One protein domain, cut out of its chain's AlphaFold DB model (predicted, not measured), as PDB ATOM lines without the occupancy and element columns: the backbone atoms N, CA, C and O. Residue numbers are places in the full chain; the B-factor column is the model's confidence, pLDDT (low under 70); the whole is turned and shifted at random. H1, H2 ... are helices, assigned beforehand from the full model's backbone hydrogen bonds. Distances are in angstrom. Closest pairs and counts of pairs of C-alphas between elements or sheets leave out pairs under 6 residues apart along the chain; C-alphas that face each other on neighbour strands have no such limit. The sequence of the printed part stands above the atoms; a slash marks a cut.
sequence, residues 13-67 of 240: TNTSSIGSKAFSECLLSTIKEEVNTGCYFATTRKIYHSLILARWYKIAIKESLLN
ATOM      1  N   THR A  13      -2.978 -20.411  -3.220       60.19
ATOM      2  CA  THR A  13      -2.030 -20.358  -2.088       60.19
ATOM      3  C   THR A  13      -0.994 -19.238  -2.243       60.19
ATOM      4  O   THR A  13      -0.623 -18.578  -1.266       60.19
ATOM      5  N   ASN A  14      -0.574 -18.934  -3.474       65.06
ATOM      6  CA  ASN A  14       0.269 -17.772  -3.750       65.06
ATOM      7  C   ASN A  14      -0.483 -16.450  -3.539       65.06
ATOM      8  O   ASN A  14       0.045 -15.546  -2.898       65.06
ATOM      9  N   THR A  15      -1.731 -16.332  -3.994       64.12
ATOM     10  CA  THR A  15      -2.534 -15.114  -3.775       64.12
ATOM     11  C   THR A  15      -2.903 -14.904  -2.307       64.12
ATOM     12  O   THR A  15      -2.861 -13.767  -1.837       64.12
ATOM     13  N   SER A  16      -3.177 -15.970  -1.547       68.25
ATOM     14  CA  SER A  16      -3.426 -15.868  -0.103       68.25
ATOM     15  C   SER A  16      -2.167 -15.489   0.680       68.25
ATOM     16  O   SER A  16      -2.231 -14.626   1.551       68.25
ATOM     17  N   SER A  17      -0.999 -16.040   0.336       73.81
ATOM     18  CA  SER A  17       0.268 -15.669   0.983       73.81
ATOM     19  C   SER A  17       0.724 -14.244   0.635       73.81
ATOM     20  O   SER A  17       1.256 -13.546   1.499       73.81
ATOM     21  N   ILE A  18       0.474 -13.777  -0.593       76.06
ATOM     22  CA  ILE A  18       0.697 -12.384  -1.009       76.06
ATOM     23  C   ILE A  18      -0.277 -11.448  -0.282       76.06
ATOM     24  O   ILE A  18       0.139 -10.399   0.212       76.06
ATOM     25  N   GLY A  19      -1.546 -11.846  -0.153       74.19
ATOM     26  CA  GLY A  19      -2.564 -11.114   0.600       74.19
ATOM     27  C   GLY A  19      -2.214 -10.974   2.082       74.19
ATOM     28  O   GLY A  19      -2.248  -9.866   2.611       74.19
ATOM     29  N   SER A  20      -1.791 -12.059   2.735       75.88
ATOM     30  CA  SER A  20      -1.359 -12.044   4.139       75.88
ATOM     31  C   SER A  20      -0.101 -11.202   4.355       75.88
ATOM     32  O   SER A  20      -0.008 -10.486   5.348       75.88
ATOM     33  N   LYS A  21       0.857 -11.224   3.417       77.88
ATOM     34  CA  LYS A  21       2.047 -10.361   3.480       77.88
ATOM     35  C   LYS A  21       1.689  -8.885   3.336       77.88
ATOM     36  O   LYS A  21       2.109  -8.091   4.168       77.88
ATOM     37  N   ALA A  22       0.862  -8.528   2.355       77.00
ATOM     38  CA  ALA A  22       0.415  -7.150   2.159       77.00
ATOM     39  C   ALA A  22      -0.426  -6.636   3.344       77.00
ATOM     40  O   ALA A  22      -0.275  -5.491   3.769       77.00
ATOM     41  N   PHE A  23      -1.279  -7.494   3.912       79.25
ATOM     42  CA  PHE A  23      -2.066  -7.194   5.107       79.25
ATOM     43  C   PHE A  23      -1.164  -6.945   6.320       79.25
ATOM     44  O   PHE A  23      -1.286  -5.906   6.966       79.25
ATOM     45  N   SER A  24      -0.220  -7.845   6.598       79.25
ATOM     46  CA  SER A  24       0.717  -7.705   7.714       79.25
ATOM     47  C   SER A  24       1.660  -6.515   7.538       79.25
ATOM     48  O   SER A  24       1.880  -5.770   8.486       79.25
ATOM     49  N   GLU A  25       2.192  -6.266   6.343       84.56
ATOM     50  CA  GLU A  25       3.069  -5.114   6.103       84.56
ATOM     51  C   GLU A  25       2.337  -3.784   6.270       84.56
ATOM     52  O   GLU A  25       2.901  -2.844   6.826       84.56
ATOM     53  N   CYS A  26       1.078  -3.697   5.840       83.81
ATOM     54  CA  CYS A  26       0.327  -2.453   5.920       83.81
ATOM     55  C   CYS A  26      -0.287  -2.255   7.316       83.81
ATOM     56  O   CYS A  26       0.046  -1.294   8.007       83.81
ATOM     57  N   LEU A  27      -1.116  -3.191   7.789       86.50
ATOM     58  CA  LEU A  27      -1.855  -3.025   9.043       86.50
ATOM     59  C   LEU A  27      -0.986  -3.183  10.281       86.50
ATOM     60  O   LEU A  27      -1.128  -2.396  11.214       86.50
ATOM     61  N   LEU A  28      -0.071  -4.155  10.314       88.88
ATOM     62  CA  LEU A  28       0.800  -4.323  11.479       88.88
ATOM     63  C   LEU A  28       1.741  -3.121  11.622       88.88
ATOM     64  O   LEU A  28       2.042  -2.719  12.743       88.88
ATOM     65  N   SER A  29       2.186  -2.536  10.504       90.25
ATOM     66  CA  SER A  29       2.985  -1.308  10.510       90.25
ATOM     67  C   SER A  29       2.186  -0.132  11.074       90.25
ATOM     68  O   SER A  29       2.637   0.503  12.028       90.25
ATOM     69  N   THR A  30       0.957   0.088  10.595       89.81
ATOM     70  CA  THR A  30       0.080   1.153  11.110       89.81
ATOM     71  C   THR A  30      -0.258   0.964  12.591       89.81
ATOM     72  O   THR A  30      -0.191   1.916  13.364       89.81
ATOM     73  N   ILE A  31      -0.562  -0.263  13.026       91.62
ATOM     74  CA  ILE A  31      -0.844  -0.561  14.438       91.62
ATOM     75  C   ILE A  31       0.400  -0.322  15.297       91.62
ATOM     76  O   ILE A  31       0.297   0.257  16.375       91.62
ATOM     77  N   LYS A  32       1.588  -0.735  14.836       90.19
ATOM     78  CA  LYS A  32       2.844  -0.474  15.551       90.19
ATOM     79  C   LYS A  32       3.108   1.018  15.688       90.19
ATOM     80  O   LYS A  32       3.539   1.445  16.757       90.19
ATOM     81  N   GLU A  33       2.872   1.802  14.644       93.88
ATOM     82  CA  GLU A  33       3.014   3.254  14.711       93.88
ATOM     83  C   GLU A  33       2.045   3.839  15.747       93.88
ATOM     84  O   GLU A  33       2.490   4.476  16.700       93.88
ATOM     85  N   GLU A  34       0.757   3.505  15.660       93.88
ATOM     86  CA  GLU A  34      -0.279   4.018  16.564       93.88
ATOM     87  C   GLU A  34      -0.047   3.607  18.030       93.88
ATOM     88  O   GLU A  34      -0.209   4.406  18.955       93.88
ATOM     89  N   VAL A  35       0.410   2.377  18.283       93.25
ATOM     90  CA  VAL A  35       0.747   1.912  19.637       93.25
ATOM     91  C   VAL A  35       1.966   2.647  20.198       93.25
ATOM     92  O   VAL A  35       2.021   2.889  21.407       93.25
ATOM     93  N   ASN A  36       2.926   3.041  19.359       91.44
ATOM     94  CA  ASN A  36       4.146   3.723  19.798       91.44
ATOM     95  C   ASN A  36       3.978   5.242  19.939       91.44
ATOM     96  O   ASN A  36       4.522   5.826  20.876       91.44
ATOM     97  N   THR A  37       3.218   5.888  19.055       93.12
ATOM     98  CA  THR A  37       3.117   7.357  18.987       93.12
ATOM     99  C   THR A  37       1.722   7.872  19.326       93.12
ATOM    100  O   THR A  37       1.599   8.917  19.969       93.12
ATOM    101  N   GLY A  38       0.679   7.112  18.994       93.50
ATOM    102  CA  GLY A  38      -0.721   7.492  19.151       93.50
ATOM    103  C   GLY A  38      -1.090   7.863  20.584       93.50
ATOM    104  O   GLY A  38      -0.577   7.301  21.563       93.50
ATOM    105  N   CYS A  39      -1.980   8.845  20.727       92.69
ATOM    106  CA  CYS A  39      -2.399   9.363  22.030       92.69
ATOM    107  C   CYS A  39      -3.249   8.354  22.821       92.69
ATOM    108  O   CYS A  39      -3.147   8.298  24.046       92.69
ATOM    109  N   TYR A  40      -4.015   7.506  22.127       92.56
ATOM    110  CA  TYR A  40      -4.906   6.517  22.735       92.56
ATOM    111  C   TYR A  40      -4.147   5.475  23.576       92.56
ATOM    112  O   TYR A  40      -4.570   5.115  24.673       92.56
ATOM    113  N   PHE A  41      -2.960   5.060  23.121       95.31
ATOM    114  CA  PHE A  41      -2.121   4.069  23.804       95.31
ATOM    115  C   PHE A  41      -1.136   4.669  24.819       95.31
ATOM    116  O   PHE A  41      -0.301   3.952  25.378       95.31
ATOM    117  N   ALA A  42      -1.223   5.971  25.109       93.56
ATOM    118  CA  ALA A  42      -0.306   6.638  26.033       93.56
ATOM    119  C   ALA A  42      -0.323   6.010  27.440       93.56
ATOM    120  O   ALA A  42       0.732   5.828  28.049       93.56
ATOM    121  N   THR A  43      -1.501   5.638  27.948       93.69
ATOM    122  CA  THR A  43      -1.641   4.971  29.255       93.69
ATOM    123  C   THR A  43      -0.966   3.602  29.256       93.69
ATOM    124  O   THR A  43      -0.205   3.292  30.171       93.69
ATOM    125  N   THR A  44      -1.160   2.813  28.198       93.00
ATOM    126  CA  THR A  44      -0.518   1.504  28.039       93.00
ATOM    127  C   THR A  44       1.003   1.629  28.017       93.00
ATOM    128  O   THR A  44       1.680   0.905  28.745       93.00
ATOM    129  N   ARG A  45       1.556   2.603  27.276       94.94
ATOM    130  CA  ARG A  45       3.004   2.874  27.268       94.94
ATOM    131  C   ARG A  45       3.524   3.268  28.650       94.94
ATOM    132  O   ARG A  45       4.554   2.754  29.075       94.94
ATOM    133  N   LYS A  46       2.802   4.116  29.392       92.69
ATOM    134  CA  LYS A  46       3.168   4.489  30.775       92.69
ATOM    135  C   LYS A  46       3.242   3.269  31.694       92.69
ATOM    136  O   LYS A  46       4.218   3.124  32.430       92.69
ATOM    137  N   ILE A  47       2.249   2.381  31.636       94.44
ATOM    138  CA  ILE A  47       2.237   1.138  32.421       94.44
ATOM    139  C   ILE A  47       3.399   0.234  31.995       94.44
ATOM    140  O   ILE A  47       4.147  -0.242  32.845       94.44
ATOM    141  N   TYR A  48       3.611   0.054  30.691       94.31
ATOM    142  CA  TYR A  48       4.701  -0.760  30.154       94.31
ATOM    143  C   TYR A  48       6.081  -0.255  30.602       94.31
ATOM    144  O   TYR A  48       6.884  -1.029  31.124       94.31
ATOM    145  N   HIS A  49       6.336   1.053  30.507       93.88
ATOM    146  CA  HIS A  49       7.565   1.664  31.020       93.88
ATOM    147  C   HIS A  49       7.707   1.496  32.534       93.88
ATOM    148  O   HIS A  49       8.803   1.208  33.010       93.88
ATOM    149  N   SER A  50       6.612   1.610  33.289       95.25
ATOM    150  CA  SER A  50       6.617   1.377  34.740       95.25
ATOM    151  C   SER A  50       6.999  -0.066  35.076       95.25
ATOM    152  O   SER A  50       7.795  -0.293  35.982       95.25
ATOM    153  N   LEU A  51       6.504  -1.046  34.312       94.00
ATOM    154  CA  LEU A  51       6.867  -2.456  34.475       94.00
ATOM    155  C   LEU A  51       8.326  -2.727  34.101       94.00
ATOM    156  O   LEU A  51       9.004  -3.458  34.823       94.00
ATOM    157  N   ILE A  52       8.833  -2.118  33.021       92.81
ATOM    158  CA  ILE A  52      10.258  -2.195  32.663       92.81
ATOM    159  C   ILE A  52      11.110  -1.635  33.799       92.81
ATOM    160  O   ILE A  52      12.052  -2.298  34.227       92.81
ATOM    161  N   LEU A  53      10.771  -0.454  34.317       87.81
ATOM    162  CA  LEU A  53      11.497   0.181  35.416       87.81
ATOM    163  C   LEU A  53      11.428  -0.652  36.693       87.81
ATOM    164  O   LEU A  53      12.455  -0.859  37.325       87.81
ATOM    165  N   ALA A  54      10.262  -1.190  37.050       87.44
ATOM    166  CA  ALA A  54      10.110  -2.060  38.211       87.44
ATOM    167  C   ALA A  54      10.927  -3.351  38.066       87.44
ATOM    168  O   ALA A  54      11.579  -3.795  39.013       87.44
ATOM    169  N   ARG A  55      10.939  -3.952  36.869       90.25
ATOM    170  CA  ARG A  55      11.743  -5.142  36.577       90.25
ATOM    171  C   ARG A  55      13.233  -4.826  36.618       90.25
ATOM    172  O   ARG A  55      13.978  -5.587  37.229       90.25
ATOM    173  N   TRP A  56      13.648  -3.721  36.003       89.38
ATOM    174  CA  TRP A  56      15.024  -3.240  36.039       89.38
ATOM    175  C   TRP A  56      15.457  -2.964  37.474       89.38
ATOM    176  O   TRP A  56      16.458  -3.518  37.897       89.38
ATOM    177  N   TYR A  57      14.665  -2.226  38.253       83.56
ATOM    178  CA  TYR A  57      14.902  -1.947  39.672       83.56
ATOM    179  C   TYR A  57      15.064  -3.249  40.459       83.56
ATOM    180  O   TYR A  57      16.059  -3.440  41.152       83.56
ATOM    181  N   LYS A  58      14.142  -4.204  40.280       82.31
ATOM    182  CA  LYS A  58      14.195  -5.518  40.931       82.31
ATOM    183  C   LYS A  58      15.458  -6.305  40.581       82.31
ATOM    184  O   LYS A  58      15.937  -7.046  41.428       82.31
ATOM    185  N   ILE A  59      15.971  -6.189  39.355       83.19
ATOM    186  CA  ILE A  59      17.213  -6.851  38.925       83.19
ATOM    187  C   ILE A  59      18.436  -6.090  39.451       83.19
ATOM    188  O   ILE A  59      19.293  -6.694  40.086       83.19
ATOM    189  N   ALA A  60      18.492  -4.777  39.234       81.94
ATOM    190  CA  ALA A  60      19.611  -3.906  39.582       81.94
ATOM    191  C   ALA A  60      19.865  -3.841  41.094       81.94
ATOM    192  O   ALA A  60      21.005  -3.705  41.526       81.94
ATOM    193  N   ILE A  61      18.814  -3.958  41.907       75.06
ATOM    194  CA  ILE A  61      18.895  -3.860  43.370       75.06
ATOM    195  C   ILE A  61      18.867  -5.240  44.031       75.06
ATOM    196  O   ILE A  61      19.104  -5.338  45.227       75.06
ATOM    197  N   LYS A  62      18.683  -6.332  43.274       67.69
ATOM    198  CA  LYS A  62      18.622  -7.703  43.811       67.69
ATOM    199  C   LYS A  62      19.811  -8.051  44.716       67.69
ATOM    200  O   LYS A  62      19.613  -8.693  45.743       67.69
ATOM    201  N   GLU A  63      21.003  -7.594  44.342       65.25
ATOM    202  CA  GLU A  63      22.274  -7.813  45.056       65.25
ATOM    203  C   GLU A  63      22.773  -6.550  45.780       65.25
ATOM    204  O   GLU A  63      23.880  -6.516  46.309       65.25
ATOM    205  N   SER A  64      21.969  -5.486  45.804       75.50
ATOM    206  CA  SER A  64      22.322  -4.249  46.493       75.50
ATOM    207  C   SER A  64      22.203  -4.421  48.005       75.50
ATOM    208  O   SER A  64      21.228  -4.985  48.505       75.50
ATOM    209  N   LEU A  65      23.141  -3.813  48.734       63.50
ATOM    210  CA  LEU A  65      23.112  -3.677  50.192       63.50
ATOM    211  C   LEU A  65      21.780  -3.083  50.695       63.50
ATOM    212  O   LEU A  65      21.321  -3.408  51.784       63.50
ATOM    213  N   LEU A  66      21.096  -2.268  49.883       67.56
ATOM    214  CA  LEU A  66      19.773  -1.731  50.218       67.56
ATOM    215  C   LEU A  66      18.683  -2.815  50.265       67.56
ATOM    216  O   LEU A  66      17.805  -2.761  51.122       67.56
ATOM    217  N   ASN A  67      18.740  -3.822  49.393       70.69
ATOM    218  CA  ASN A  67      17.782  -4.928  49.400       70.69
ATOM    219  C   ASN A  67      17.952  -5.802  50.648       70.69
ATOM    220  O   ASN A  67      16.966  -6.188  51.264       70.69
TER     221      ASN A  67
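What this domain is: This is residues 13 to 67 of the 240 residues of an uncharacterized protein of Candidatus Kentron sp. DK (UniProt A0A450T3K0). Two helices, H1 and H2, make a wide open L, meeting near their ends at a corner of residues 38 to 41; residues 61 to 67 run on past the far end of H2. The printed part has 55 residues with two named helices, H1 then H2, no named strand, and the class all helix. It is extended, with a radius of gyration of the C-alphas of 19.1 A and spans of 61 by 28 by 9 A.

Where its parts are: H1, the longest helix, holds residues 13 to 37 and is 35.2 A long, from C-alpha 13 at (-2.030, -20.358, -2.088) to C-alpha 37 at (3.117, 7.357, 18.987). H2 holds residues 42 to 60, 26.3 A long, ending at C-alpha 60 at (19.611, -3.906, 39.582).

How they stand to each other: H1 and H2 are close but not clearly touching; their closest C-alphas, of Asn 36 and Arg 45, are 7.6 A apart. Their lines are about perpendicular, at 81 degrees. Every O i to N i+4 pair is within hydrogen-bond range in H2, and 20 of 21 in H1.

The domain as a whole: The farthest C-alphas, of Thr 15 and Leu 65, are 60.8 A apart. Residues 13 to 33, 46 to 57 and 59 to 66 stand free. The printed part has no cut, and the link from H1 to H2 is tight. The model's pLDDT is under 70 at residues 13 to 16, 62 to 63 and 65 to 66.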